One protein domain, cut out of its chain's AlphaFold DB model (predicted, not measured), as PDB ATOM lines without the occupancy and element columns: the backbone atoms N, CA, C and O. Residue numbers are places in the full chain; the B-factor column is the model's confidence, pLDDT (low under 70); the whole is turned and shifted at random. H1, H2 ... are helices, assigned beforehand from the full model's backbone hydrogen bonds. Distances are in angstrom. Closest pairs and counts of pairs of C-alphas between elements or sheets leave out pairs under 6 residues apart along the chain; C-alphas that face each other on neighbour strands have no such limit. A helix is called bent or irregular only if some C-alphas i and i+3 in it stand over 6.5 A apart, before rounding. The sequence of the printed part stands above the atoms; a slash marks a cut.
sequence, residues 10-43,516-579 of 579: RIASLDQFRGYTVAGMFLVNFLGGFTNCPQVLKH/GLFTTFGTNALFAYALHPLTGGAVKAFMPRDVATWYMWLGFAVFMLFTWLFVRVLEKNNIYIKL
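What this domain is: This is residues 10 to 43 and 516 to 579 of the 579 residues of an uncharacterized protein of Symmachiella dynata (UniProt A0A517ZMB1). Three long helices, H1, H3 and H4, form a small elongated bundle in which H1 and H4 spread apart like a V, with the short helix H2 set crosswise in the gap between the first half of H1 and the last part of H4. H3 packs on both H1 and H4 and folds back into H4 as a helical hairpin. The printed part has 98 residues with four named helices, H1, H2, H3 and H4 in chain order, and no named strand; the class is all helix, with 68 residues in named elements. The whole is compact, with a radius of gyration of the C-alphas of 14.0 A, and its C-alphas span 43 by 24 by 22 A.

Where its parts are: H1 is residues 12 to 31, from C-alpha 12 at (487.431, 471.944, 319.799), and measures 28.5 A from first to last C-alpha. After the cut, H2 is residues 516 to 523, 10.7 A long, with C-alpha 516 at (498.826, 468.526, 318.732). H3 is residues 525 to 540 and 21.8 A long. It has a kink of 33 degrees near residue 532 and is irregular, but only just: C-alphas 530 and 533 are 6.9 A apart. H4, the longest helix, is residues 549 to 572 and measures 33.9 A, ending with C-alpha 572 at (498.514, 465.585, 307.161).

How they stand to each other: H1, H3 and H4 make a bundle, three helices grouped together, though the helix packing of the domain is mostly crossed. H1 touches H3 at a shallow tilt of 24 degrees, the same way, with the closest C-alphas those of Phe 30 and Gly 536, 6.4 A apart. H1, with residues 26 to 31 alone, touches residues 552 to 560 of H4 at a steep tilt of 40 degrees, opposite ways; the closest C-alphas, of Phe 30 and Phe 556, are 6.8 A apart. The hairpin of H3 and H4 has a steep tilt of 37 degrees, only just past shallow, and its closest C-alphas, of Gly 536 and Phe 559, are 5.7 A apart. H2 touches residues 15 to 23 of H1 and is about perpendicular to it at 82 degrees; the closest C-alphas, of Gly 19 and Gly 522, are 3.6 A apart. H2 also touches residues 564 to 571 of H4, with the C-alphas of Thr 520 and Arg 568 closest at 5.9 A. H2 and H3 are close but not clearly touching. Every O i to N i+4 pair is within hydrogen-bond range in H1, H2 and H4; in H3 it is 10 of 12.

The domain as a whole: The C-alphas of Arg 10 and Asp 546 are the two farthest apart, at 44.2 A. Residues 44 to 515 are not printed, and C-alphas 43 and 516 are 27.6 A apart across this cut. H2 to H3 is a tight link and H3 to H4 a short one. Residues 32 to 43 hold no named element. The mean pLDDT of the printed part is 91.3, and residue 579, the chain's last, is the one printed residue under 70.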
ATOM      1  N   ARG A  10     483.213 473.878 314.751       76.44
ATOM      2  CA  ARG A  10     483.749 472.612 315.251       76.44
ATOM      3  C   ARG A  10     484.061 472.794 316.738       76.44
ATOM      4  O   ARG A  10     484.841 473.677 317.076       76.44
ATOM      5  N   ILE A  11     483.462 471.974 317.600       88.38
ATOM      6  CA  ILE A  11     483.675 472.031 319.054       88.38
ATOM      7  C   ILE A  11     485.070 471.469 319.348       88.38
ATOM      8  O   ILE A  11     485.282 470.258 319.241       88.38
ATOM      9  N   ALA A  12     486.033 472.340 319.662       91.31
ATOM     10  CA  ALA A  12     487.431 471.944 319.799       91.31
ATOM     11  C   ALA A  12     487.646 471.112 321.067       91.31
ATOM     12  O   ALA A  12     488.385 470.126 321.025       91.31
ATOM     13  N   SER A  13     486.948 471.446 322.156       94.62
ATOM     14  CA  SER A  13     486.989 470.676 323.407       94.62
ATOM     15  C   SER A  13     486.630 469.205 323.222       94.62
ATOM     16  O   SER A  13     487.305 468.345 323.777       94.62
ATOM     17  N   LEU A  14     485.626 468.887 322.396       94.25
ATOM     18  CA  LEU A  14     485.201 467.508 322.144       94.25
ATOM     19  C   LEU A  14     486.292 466.697 321.437       94.25
ATOM     20  O   LEU A  14     486.525 465.537 321.778       94.25
ATOM     21  N   ASP A  15     486.968 467.297 320.459       91.69
ATOM     22  CA  ASP A  15     488.056 466.627 319.749       91.69
ATOM     23  C   ASP A  15     489.285 466.430 320.645       91.69
ATOM     24  O   ASP A  15     489.880 465.353 320.618       91.69
ATOM     25  N   GLN A  16     489.630 467.423 321.471       95.62
ATOM     26  CA  GLN A  16     490.727 467.318 322.440       95.62
ATOM     27  C   GLN A  16     490.426 466.284 323.529       95.62
ATOM     28  O   GLN A  16     491.277 465.452 323.831       95.62
ATOM     29  N   PHE A  17     489.204 466.274 324.063       97.06
ATOM     30  CA  PHE A  17     488.757 465.313 325.069       97.06
ATOM     31  C   PHE A  17     488.761 463.877 324.520       97.06
ATOM     32  O   PHE A  17     489.288 462.957 325.148       97.06
ATOM     33  N   ARG A  18     488.273 463.673 323.286       94.94
ATOM     34  CA  ARG A  18     488.382 462.374 322.599       94.94
ATOM     35  C   ARG A  18     489.844 461.979 322.361       94.94
ATOM     36  O   ARG A  18     490.205 460.828 322.560       94.94
ATOM     37  N   GLY A  19     490.700 462.913 321.962       95.06
ATOM     38  CA  GLY A  19     492.130 462.652 321.791       95.06
ATOM     39  C   GLY A  19     492.840 462.253 323.081       95.06
ATOM     40  O   GLY A  19     493.632 461.314 323.080       95.06
ATOM     41  N   TYR A  20     492.514 462.932 324.180       97.31
ATOM     42  CA  TYR A  20     492.995 462.614 325.521       97.31
ATOM     43  C   TYR A  20     492.620 461.189 325.929       97.31
ATOM     44  O   TYR A  20     493.479 460.439 326.376       97.31
ATOM     45  N   THR A  21     491.364 460.788 325.729       96.62
ATOM     46  CA  THR A  21     490.911 459.435 326.100       96.62
ATOM     47  C   THR A  21     491.610 458.342 325.295       96.62
ATOM     48  O   THR A  21     492.005 457.332 325.868       96.62
ATOM     49  N   VAL A  22     491.860 458.559 323.999       95.06
ATOM     50  CA  VAL A  22     492.658 457.630 323.176       95.06
ATOM     51  C   VAL A  22     494.111 457.559 323.663       95.06
ATOM     52  O   VAL A  22     494.650 456.467 323.821       95.06
ATOM     53  N   ALA A  23     494.739 458.700 323.961       96.31
ATOM     54  CA  ALA A  23     496.098 458.729 324.504       96.31
ATOM     55  C   ALA A  23     496.190 458.054 325.888       96.31
ATOM     56  O   ALA A  23     497.127 457.304 326.154       96.31
ATOM     57  N   GLY A  24     495.200 458.279 326.756       96.81
ATOM     58  CA  GLY A  24     495.097 457.636 328.065       96.81
ATOM     59  C   GLY A  24     494.903 456.123 327.952       96.81
ATOM     60  O   GLY A  24     495.539 455.371 328.682       96.81
ATOM     61  N   MET A  25     494.108 455.664 326.980       95.50
ATOM     62  CA  MET A  25     493.945 454.238 326.675       95.50
ATOM     63  C   MET A  25     495.279 453.609 326.260       95.50
ATOM     64  O   MET A  25     495.632 452.537 326.741       95.50
ATOM     65  N   PHE A  26     496.053 454.289 325.411       95.56
ATOM     66  CA  PHE A  26     497.387 453.831 325.024       95.56
ATOM     67  C   PHE A  26     498.324 453.713 326.224       95.56
ATOM     68  O   PHE A  26     499.025 452.710 326.344       95.56
ATOM     69  N   LEU A  27     498.299 454.692 327.133       96.44
ATOM     70  CA  LEU A  27     499.094 454.675 328.360       96.44
ATOM     71  C   LEU A  27     498.805 453.437 329.212       96.44
ATOM     72  O   LEU A  27     499.723 452.685 329.539       96.44
ATOM     73  N   VAL A  28     497.538 453.195 329.541       94.75
ATOM     74  CA  VAL A  28     497.166 452.129 330.482       94.75
ATOM     75  C   VAL A  28     497.228 450.741 329.843       94.75
ATOM     76  O   VAL A  28     497.702 449.804 330.483       94.75
ATOM     77  N   ASN A  29     496.893 450.603 328.555       92.94
ATOM     78  CA  ASN A  29     497.013 449.331 327.831       92.94
ATOM     79  C   ASN A  29     498.478 448.946 327.587       92.94
ATOM     80  O   ASN A  29     498.856 447.769 327.655       92.94
ATOM     81  N   PHE A  30     499.333 449.928 327.286       94.31
ATOM     82  CA  PHE A  30     500.750 449.656 327.105       94.31
ATOM     83  C   PHE A  30     501.392 449.292 328.444       94.31
ATOM     84  O   PHE A  30     501.988 448.220 328.557       94.31
ATOM     85  N   LEU A  31     501.208 450.122 329.474       94.31
ATOM     86  CA  LEU A  31     501.903 449.948 330.746       94.31
ATOM     87  C   LEU A  31     501.320 448.843 331.634       94.31
ATOM     88  O   LEU A  31     502.062 448.222 332.390       94.31
ATOM     89  N   GLY A  32     500.018 448.558 331.550       89.88
ATOM     90  CA  GLY A  32     499.315 447.652 332.468       89.88
ATOM     91  C   GLY A  32     499.881 446.228 332.548       89.88
ATOM     92  O   GLY A  32     499.698 445.557 333.560       89.88
ATOM     93  N   GLY A  33     500.612 445.783 331.519       86.69
ATOM     94  CA  GLY A  33     501.245 444.461 331.470       86.69
ATOM     95  C   GLY A  33     502.586 444.336 332.205       86.69
ATOM     96  O   GLY A  33     503.075 443.216 332.347       86.69
ATOM     97  N   PHE A  34     503.186 445.444 332.658       91.00
ATOM     98  CA  PHE A  34     504.477 445.426 333.351       91.00
ATOM     99  C   PHE A  34     504.315 445.299 334.872       91.00
ATOM    100  O   PHE A  34     503.440 445.913 335.497       91.00
ATOM    101  N   THR A  35     505.217 444.549 335.501       87.19
ATOM    102  CA  THR A  35     505.246 444.341 336.955       87.19
ATOM    103  C   THR A  35     505.422 445.671 337.689       87.19
ATOM    104  O   THR A  35     504.652 445.974 338.602       87.19
ATOM    105  N   ASN A  36     506.333 446.518 337.199       87.00
ATOM    106  CA  ASN A  36     506.678 447.824 337.777       87.00
ATOM    107  C   ASN A  36     505.682 448.950 337.440       87.00
ATOM    108  O   ASN A  36     505.874 450.090 337.860       87.00
ATOM    109  N   CYS A  37     504.613 448.659 336.692       89.56
ATOM    110  CA  CYS A  37     503.608 449.665 336.363       89.56
ATOM    111  C   CYS A  37     502.878 450.152 337.638       89.56
ATOM    112  O   CYS A  37     502.386 449.310 338.408       89.56
ATOM    113  N   PRO A  38     502.799 451.483 337.865       88.94
ATOM    114  CA  PRO A  38     502.121 452.068 339.015       88.94
ATOM    115  C   PRO A  38     500.666 451.619 339.128       88.94
ATOM    116  O   PRO A  38     499.948 451.557 338.133       88.94
ATOM    117  N   GLN A  39     500.200 451.384 340.355       85.31
ATOM    118  CA  GLN A  39     498.842 450.889 340.595       85.31
ATOM    119  C   GLN A  39     497.754 451.836 340.063       85.31
ATOM    120  O   GLN A  39     496.724 451.370 339.595       85.31
ATOM    121  N   VAL A  40     497.996 453.150 340.060       88.81
ATOM    122  CA  VAL A  40     497.058 454.140 339.501       88.81
ATOM    123  C   VAL A  40     496.797 453.934 338.001       88.81
ATOM    124  O   VAL A  40     495.743 454.325 337.514       88.81
ATOM    125  N   LEU A  41     497.720 453.295 337.272       92.00
ATOM    126  CA  LEU A  41     497.607 452.995 335.840       92.00
ATOM    127  C   LEU A  41     497.128 451.561 335.562       92.00
ATOM    128  O   LEU A  41     497.105 451.141 334.405       92.00
ATOM    129  N   LYS A  42     496.759 450.806 336.602       88.50
ATOM    130  CA  LYS A  42     496.212 449.449 336.507       88.50
ATOM    131  C   LYS A  42     494.754 449.454 336.927       88.50
ATOM    132  O   LYS A  42     494.405 450.095 337.913       88.50
ATOM    133  N   HIS A  43     493.939 448.671 336.230       86.88
ATOM    134  CA  HIS A  43     492.546 448.469 336.607       86.88
ATOM    135  C   HIS A  43     492.429 447.960 338.042       86.88
ATOM    136  O   HIS A  43     493.103 447.002 338.437       86.88
ATOM    137  N   GLY A 516     498.657 469.223 320.010       90.81
ATOM    138  CA  GLY A 516     498.826 468.526 318.732       90.81
ATOM    139  C   GLY A 516     498.572 467.022 318.858       90.81
ATOM    140  O   GLY A 516     497.821 466.460 318.068       90.81
ATOM    141  N   LEU A 517     499.097 466.405 319.923       92.56
ATOM    142  CA  LEU A 517     498.907 464.988 320.245       92.56
ATOM    143  C   LEU A 517     497.422 464.592 320.309       92.56
ATOM    144  O   LEU A 517     496.988 463.661 319.630       92.56
ATOM    145  N   PHE A 518     496.628 465.327 321.093       94.94
ATOM    146  CA  PHE A 518     495.198 465.055 321.253       94.94
ATOM    147  C   PHE A 518     494.419 465.371 319.977       94.94
ATOM    148  O   PHE A 518     493.468 464.673 319.644       94.94
ATOM    149  N   THR A 519     494.848 466.365 319.203       91.00
ATOM    150  CA  THR A 519     494.230 466.669 317.904       91.00
ATOM    151  C   THR A 519     494.380 465.489 316.942       91.00
ATOM    152  O   THR A 519     493.392 465.030 316.359       91.00
ATOM    153  N   THR A 520     495.595 464.950 316.829       91.25
ATOM    154  CA  THR A 520     495.924 463.829 315.943       91.25
ATOM    155  C   THR A 520     495.133 462.575 316.309       91.25
ATOM    156  O   THR A 520     494.397 462.040 315.475       91.25
ATOM    157  N   PHE A 521     495.200 462.137 317.571       91.81
ATOM    158  CA  PHE A 521     494.461 460.950 318.013       91.81
ATOM    159  C   PHE A 521     492.952 461.163 318.054       91.81
ATOM    160  O   PHE A 521     492.192 460.250 317.743       91.81
ATOM    161  N   GLY A 522     492.502 462.376 318.367       86.38
ATOM    162  CA  GLY A 522     491.091 462.722 318.349       86.38
ATOM    163  C   GLY A 522     490.511 462.591 316.947       86.38
ATOM    164  O   GLY A 522     489.430 462.028 316.784       86.38
ATOM    165  N   THR A 523     491.201 463.064 315.911       84.69
ATOM    166  CA  THR A 523     490.620 463.135 314.559       84.69
ATOM    167  C   THR A 523     490.550 461.769 313.857       84.69
ATOM    168  O   THR A 523     489.622 461.534 313.084       84.69
ATOM    169  N   ASN A 524     491.463 460.847 314.189       86.06
ATOM    170  CA  ASN A 524     491.566 459.498 313.613       86.06
ATOM    171  C   ASN A 524     491.501 458.381 314.679       86.06
ATOM    172  O   ASN A 524     492.211 457.381 314.597       86.06
ATOM    173  N   ALA A 525     490.626 458.538 315.677       86.25
ATOM    174  CA  ALA A 525     490.554 457.659 316.851       86.25
ATOM    175  C   ALA A 525     490.372 456.164 316.524       86.25
ATOM    176  O   ALA A 525     491.014 455.325 317.148       86.25
ATOM    177  N   LEU A 526     489.535 455.817 315.538       84.00
ATOM    178  CA  LEU A 526     489.293 454.417 315.162       84.00
ATOM    179  C   LEU A 526     490.542 453.761 314.558       84.00
ATOM    180  O   LEU A 526     490.883 452.638 314.913       84.00
ATOM    181  N   PHE A 527     491.238 454.468 313.666       87.38
ATOM    182  CA  PHE A 527     492.482 453.964 313.090       87.38
ATOM    183  C   PHE A 527     493.578 453.859 314.150       87.38
ATOM    184  O   PHE A 527     494.265 452.846 314.225       87.38
ATOM    185  N   ALA A 528     493.696 454.870 315.015       89.88
ATOM    186  CA  ALA A 528     494.631 454.844 316.133       89.88
ATOM    187  C   ALA A 528     494.361 453.631 317.049       89.88
ATOM    188  O   ALA A 528     495.297 452.939 317.445       89.88
ATOM    189  N   TYR A 529     493.086 453.317 317.311       87.88
ATOM    190  CA  TYR A 529     492.682 452.116 318.038       87.88
ATOM    191  C   TYR A 529     493.114 450.828 317.325       87.88
ATOM    192  O   TYR A 529     493.675 449.951 317.966       87.88
ATOM    193  N   ALA A 530     492.899 450.698 316.017       85.81
ATOM    194  CA  ALA A 530     493.308 449.496 315.283       85.81
ATOM    195  C   ALA A 530     494.839 449.329 315.209       85.81
ATOM    196  O   ALA A 530     495.344 448.211 315.200       85.81
ATOM    197  N   LEU A 531     495.581 450.439 315.176       89.31
ATOM    198  CA  LEU A 531     497.036 450.444 315.037       89.31
ATOM    199  C   LEU A 531     497.773 450.127 316.348       89.31
ATOM    200  O   LEU A 531     498.827 449.493 316.319       89.31
ATOM    201  N   HIS A 532     497.245 450.567 317.492       91.62
ATOM    202  CA  HIS A 532     497.975 450.508 318.762       91.62
ATOM    203  C   HIS A 532     498.420 449.108 319.225       91.62
ATOM    204  O   HIS A 532     499.490 449.025 319.831       91.62
ATOM    205  N   PRO A 533     497.692 447.998 318.971       89.00
ATOM    206  CA  PRO A 533     498.161 446.674 319.364       89.00
ATOM    207  C   PRO A 533     499.370 446.244 318.529       89.00
ATOM    208  O   PRO A 533     500.252 445.568 319.050       89.00
ATOM    209  N   LEU A 534     499.447 446.679 317.264       90.62
ATOM    210  CA  LEU A 534     500.554 446.369 316.355       90.62
ATOM    211  C   LEU A 534     501.828 447.097 316.787       90.62
ATOM    212  O   LEU A 534     502.863 446.470 317.000       90.62
ATOM    213  N   THR A 535     501.746 448.415 316.972       92.75
ATOM    214  CA  THR A 535     502.895 449.218 317.417       92.75
ATOM    215  C   THR A 535     503.301 448.860 318.845       92.75
ATOM    216  O   THR A 535     504.486 448.712 319.134       92.75
ATOM    217  N   GLY A 536     502.328 448.666 319.737       92.31
ATOM    218  CA  GLY A 536     502.572 448.272 321.122       92.31
ATOM    219  C   GLY A 536     503.188 446.879 321.232       92.31
ATOM    220  O   GLY A 536     504.126 446.695 322.003       92.31
ATOM    221  N   GLY A 537     502.704 445.919 320.441       91.38
ATOM    222  CA  GLY A 537     503.253 444.566 320.361       91.38
ATOM    223  C   GLY A 537     504.682 444.544 319.822       91.38
ATOM    224  O   GLY A 537     505.539 443.903 320.424       91.38
ATOM    225  N   ALA A 538     504.962 445.308 318.761       93.75
ATOM    226  CA  ALA A 538     506.302 445.421 318.186       93.75
ATOM    227  C   ALA A 538     507.328 445.960 319.193       93.75
ATOM    228  O   ALA A 538     508.434 445.440 319.279       93.75
ATOM    229  N   VAL A 539     506.958 446.964 319.996       94.19
ATOM    230  CA  VAL A 539     507.848 447.487 321.044       94.19
ATOM    231  C   VAL A 539     507.974 446.497 322.206       94.19
ATOM    232  O   VAL A 539     509.085 446.202 322.642       94.19
ATOM    233  N   LYS A 540     506.857 445.931 322.686       92.88
ATOM    234  CA  LYS A 540     506.850 444.964 323.800       92.88
ATOM    235  C   LYS A 540     507.611 443.674 323.496       92.88
ATOM    236  O   LYS A 540     508.063 443.030 324.436       92.88
ATOM    237  N   ALA A 541     507.794 443.308 322.227       92.75
ATOM    238  CA  ALA A 541     508.596 442.149 321.829       92.75
ATOM    239  C   ALA A 541     510.049 442.213 322.344       92.75
ATOM    240  O   ALA A 541     510.663 441.175 322.570       92.75
ATOM    241  N   PHE A 542     510.571 443.417 322.588       93.31
ATOM    242  CA  PHE A 542     511.916 443.645 323.124       93.31
ATOM    243  C   PHE A 542     511.929 443.882 324.645       93.31
ATOM    244  O   PHE A 542     512.962 444.243 325.204       93.31
ATOM    245  N   MET A 543     510.788 443.726 325.329       94.50
ATOM    246  CA  MET A 543     510.617 444.150 326.719       94.50
ATOM    247  C   MET A 543     510.055 443.023 327.603       94.50
ATOM    248  O   MET A 543     508.860 442.719 327.532       94.50
ATOM    249  N   PRO A 544     510.873 442.446 328.503       91.81
ATOM    250  CA  PRO A 544     510.386 441.595 329.589       91.81
ATOM    251  C   PRO A 544     509.337 442.296 330.472       91.81
ATOM    252  O   PRO A 544     509.250 443.525 330.521       91.81
ATOM    253  N   ARG A 545     508.528 441.532 331.218       90.50
ATOM    254  CA  ARG A 545     507.475 442.119 332.079       90.50
ATOM    255  C   ARG A 545     508.025 442.844 333.311       90.50
ATOM    256  O   ARG A 545     507.359 443.729 333.842       90.50
ATOM    257  N   ASP A 546     509.216 442.482 333.760       93.38
ATOM    258  CA  ASP A 546     509.905 442.964 334.958       93.38
ATOM    259  C   ASP A 546     511.012 443.994 334.659       93.38
ATOM    260  O   ASP A 546     511.840 444.290 335.517       93.38
ATOM    261  N   VAL A 547     510.996 444.594 333.463       93.00
ATOM    262  CA  VAL A 547     511.943 445.644 333.052       93.00
ATOM    263  C   VAL A 547     512.051 446.806 334.040       93.00
ATOM    264  O   VAL A 547     511.073 447.219 334.670       93.00
ATOM    265  N   ALA A 548     513.241 447.407 334.103       95.50
ATOM    266  CA  ALA A 548     513.493 448.614 334.882       95.50
ATOM    267  C   ALA A 548     512.544 449.766 334.497       95.50
ATOM    268  O   ALA A 548     512.195 449.951 333.327       95.50
ATOM    269  N   THR A 549     512.167 450.590 335.479       94.12
ATOM    270  CA  THR A 549     511.167 451.661 335.323       94.12
ATOM    271  C   THR A 549     511.498 452.646 334.200       94.12
ATOM    272  O   THR A 549     510.610 453.020 333.439       94.12
ATOM    273  N   TRP A 550     512.762 453.052 334.050       95.88
ATOM    274  CA  TRP A 550     513.168 453.972 332.978       95.88
ATOM    275  C   TRP A 550     512.973 453.349 331.587       95.88
ATOM    276  O   TRP A 550     512.508 454.024 330.672       95.88
ATOM    277  N   TYR A 551     513.261 452.051 331.440       96.00
ATOM    278  CA  TYR A 551     513.134 451.327 330.175       96.00
ATOM    279  C   TYR A 551     511.665 451.104 329.813       96.00
ATOM    280  O   TYR A 551     511.282 451.245 328.653       96.00
ATOM    281  N   MET A 552     510.813 450.861 330.815       95.56
ATOM    282  CA  MET A 552     509.357 450.826 330.658       95.56
ATOM    283  C   MET A 552     508.814 452.142 330.069       95.56
ATOM    284  O   MET A 552     508.064 452.118 329.091       95.56
ATOM    285  N   TRP A 553     509.211 453.290 330.632       96.81
ATOM    286  CA  TRP A 553     508.788 454.609 330.143       96.81
ATOM    287  C   TRP A 553     509.391 454.965 328.784       96.81
ATOM    288  O   TRP A 553     508.695 455.546 327.951       96.81
ATOM    289  N   LEU A 554     510.642 454.575 328.522       96.88
ATOM    290  CA  LEU A 554     511.263 454.725 327.207       96.88
ATOM    291  C   LEU A 554     510.501 453.924 326.145       96.88
ATOM    292  O   LEU A 554     510.140 454.475 325.108       96.88
ATOM    293  N   GLY A 555     510.191 452.654 326.421       96.50
ATOM    294  CA  GLY A 555     509.386 451.819 325.532       96.50
ATOM    295  C   GLY A 555     508.010 452.427 325.268       96.50
ATOM    296  O   GLY A 555     507.575 452.500 324.121       96.50
ATOM    297  N   PHE A 556     507.356 452.967 326.301       96.56
ATOM    298  CA  PHE A 556     506.102 453.697 326.125       96.56
ATOM    299  C   PHE A 556     506.262 454.933 325.227       96.56
ATOM    300  O   PHE A 556     505.449 455.132 324.325       96.56
ATOM    301  N   ALA A 557     507.308 455.739 325.422       97.06
ATOM    302  CA  ALA A 557     507.575 456.914 324.595       97.06
ATOM    303  C   ALA A 557     507.810 456.538 323.121       97.06
ATOM    304  O   ALA A 557     507.258 457.181 322.228       97.06
ATOM    305  N   VAL A 558     508.559 455.461 322.865       96.69
ATOM    306  CA  VAL A 558     508.798 454.919 321.518       96.69
ATOM    307  C   VAL A 558     507.494 454.432 320.880       96.69
ATOM    308  O   VAL A 558     507.172 454.813 319.754       96.69
ATOM    309  N   PHE A 559     506.698 453.649 321.611       96.00
ATOM    310  CA  PHE A 559     505.377 453.196 321.168       96.00
ATOM    311  C   PHE A 559     504.452 454.373 320.824       96.00
ATOM    312  O   PHE A 559     503.817 454.380 319.762       96.00
ATOM    313  N   MET A 560     504.392 455.383 321.693       96.06
ATOM    314  CA  MET A 560     503.585 456.582 321.481       96.06
ATOM    315  C   MET A 560     504.053 457.374 320.266       96.06
ATOM    316  O   MET A 560     503.215 457.799 319.473       96.06
ATOM    317  N   LEU A 561     505.368 457.538 320.089       95.38
ATOM    318  CA  LEU A 561     505.951 458.239 318.950       95.38
ATOM    319  C   LEU A 561     505.581 457.558 317.631       95.38
ATOM    320  O   LEU A 561     505.052 458.221 316.742       95.38
ATOM    321  N   PHE A 562     505.795 456.244 317.509       94.31
ATOM    322  CA  PHE A 562     505.459 455.517 316.284       94.31
ATOM    323  C   PHE A 562     503.965 455.576 315.980       94.31
ATOM    324  O   PHE A 562     503.572 455.928 314.868       94.31
ATOM    325  N   THR A 563     503.125 455.300 316.979       94.44
ATOM    326  CA  THR A 563     501.667 455.359 316.815       94.44
ATOM    327  C   THR A 563     501.221 456.760 316.397       94.44
ATOM    328  O   THR A 563     500.423 456.909 315.473       94.44
ATOM    329  N   TRP A 564     501.773 457.806 317.020       94.88
ATOM    330  CA  TRP A 564     501.495 459.189 316.647       94.88
ATOM    331  C   TRP A 564     501.948 459.510 315.221       94.88
ATOM    332  O   TRP A 564     501.166 460.099 314.480       94.88
ATOM    333  N   LEU A 565     503.148 459.094 314.799       94.75
ATOM    334  CA  LEU A 565     503.668 459.347 313.452       94.75
ATOM    335  C   LEU A 565     502.747 458.777 312.366       94.75
ATOM    336  O   LEU A 565     502.359 459.512 311.458       94.75
ATOM    337  N   PHE A 566     502.326 457.516 312.486       93.25
ATOM    338  CA  PHE A 566     501.405 456.900 311.525       93.25
ATOM    339  C   PHE A 566     500.069 457.646 311.441       93.25
ATOM    340  O   PHE A 566     499.593 457.965 310.349       93.25
ATOM    341  N   VAL A 567     499.470 457.982 312.587       92.56
ATOM    342  CA  VAL A 567     498.192 458.712 312.617       92.56
ATOM    343  C   VAL A 567     498.363 460.140 312.080       92.56
ATOM    344  O   VAL A 567     497.491 460.649 311.372       92.56
ATOM    345  N   ARG A 568     499.504 460.782 312.359       93.12
ATOM    346  CA  ARG A 568     499.846 462.130 311.890       93.12
ATOM    347  C   ARG A 568     500.052 462.177 310.381       93.12
ATOM    348  O   ARG A 568     499.685 463.177 309.768       93.12
ATOM    349  N   VAL A 569     500.600 461.124 309.772       93.38
ATOM    350  CA  VAL A 569     500.702 461.005 308.309       93.38
ATOM    351  C   VAL A 569     499.311 461.011 307.679       93.38
ATOM    352  O   VAL A 569     499.080 461.782 306.749       93.38
ATOM    353  N   LEU A 570     498.357 460.239 308.206       90.12
ATOM    354  CA  LEU A 570     496.977 460.266 307.701       90.12
ATOM    355  C   LEU A 570     496.331 461.644 307.871       90.12
ATOM    356  O   LEU A 570     495.728 462.164 306.935       90.12
ATOM    357  N   GLU A 571     496.506 462.258 309.043       88.25
ATOM    358  CA  GLU A 571     495.987 463.598 309.328       88.25
ATOM    359  C   GLU A 571     496.548 464.648 308.353       88.25
ATOM    360  O   GLU A 571     495.775 465.413 307.779       88.25
ATOM    361  N   LYS A 572     497.868 464.659 308.111       90.31
ATOM    362  CA  LYS A 572     498.514 465.585 307.161       90.31
ATOM    363  C   LYS A 572     498.009 465.406 305.728       90.31
ATOM    364  O   LYS A 572     497.904 466.389 305.004       90.31
ATOM    365  N   ASN A 573     497.671 464.178 305.341       92.19
ATOM    366  CA  ASN A 573     497.106 463.863 304.028       92.19
ATOM    367  C   ASN A 573     495.575 464.035 303.968       92.19
ATOM    368  O   ASN A 573     494.963 463.684 302.964       92.19
ATOM    369  N   ASN A 574     494.937 464.570 305.019       88.56
ATOM    370  CA  ASN A 574     493.478 464.712 305.132       88.56
ATOM    371  C   ASN A 574     492.701 463.393 304.964       88.56
ATOM    372  O   ASN A 574     491.533 463.391 304.566       88.56
ATOM    373  N   ILE A 575     493.330 462.269 305.303       87.25
ATOM    374  CA  ILE A 575     492.707 460.949 305.284       87.25
ATOM    375  C   ILE A 575     492.077 460.706 306.656       87.25
ATOM    376  O   ILE A 575     492.760 460.674 307.685       87.25
ATOM    377  N   TYR A 576     490.753 460.535 306.665       83.50
ATOM    378  CA  TYR A 576     489.978 460.317 307.882       83.50
ATOM    379  C   TYR A 576     489.214 459.002 307.813       83.50
ATOM    380  O   TYR A 576     488.182 458.911 307.148       83.50
ATOM    381  N   ILE A 577     489.690 457.996 308.542       77.94
ATOM    382  CA  ILE A 577     489.045 456.683 308.576       77.94
ATOM    383  C   ILE A 577     487.885 456.736 309.573       77.94
ATOM    384  O   ILE A 577     488.075 456.889 310.783       77.94
ATOM    385  N   LYS A 578     486.661 456.643 309.050       71.38
ATOM    386  CA  LYS A 578     485.410 456.676 309.816       71.38
ATOM    387  C   LYS A 578     484.497 455.559 309.310       71.38
ATOM    388  O   LYS A 578     484.267 455.481 308.108       71.38
ATOM    389  N   LEU A 579     483.967 454.744 310.223       57.38
ATOM    390  CA  LEU A 579     482.853 453.822 309.944       57.38
ATOM    391  C   LEU A 579     481.513 454.555 309.950       57.38
ATOM    392  O   LEU A 579     481.441 455.605 310.629       57.38
TER     393      LEU A 579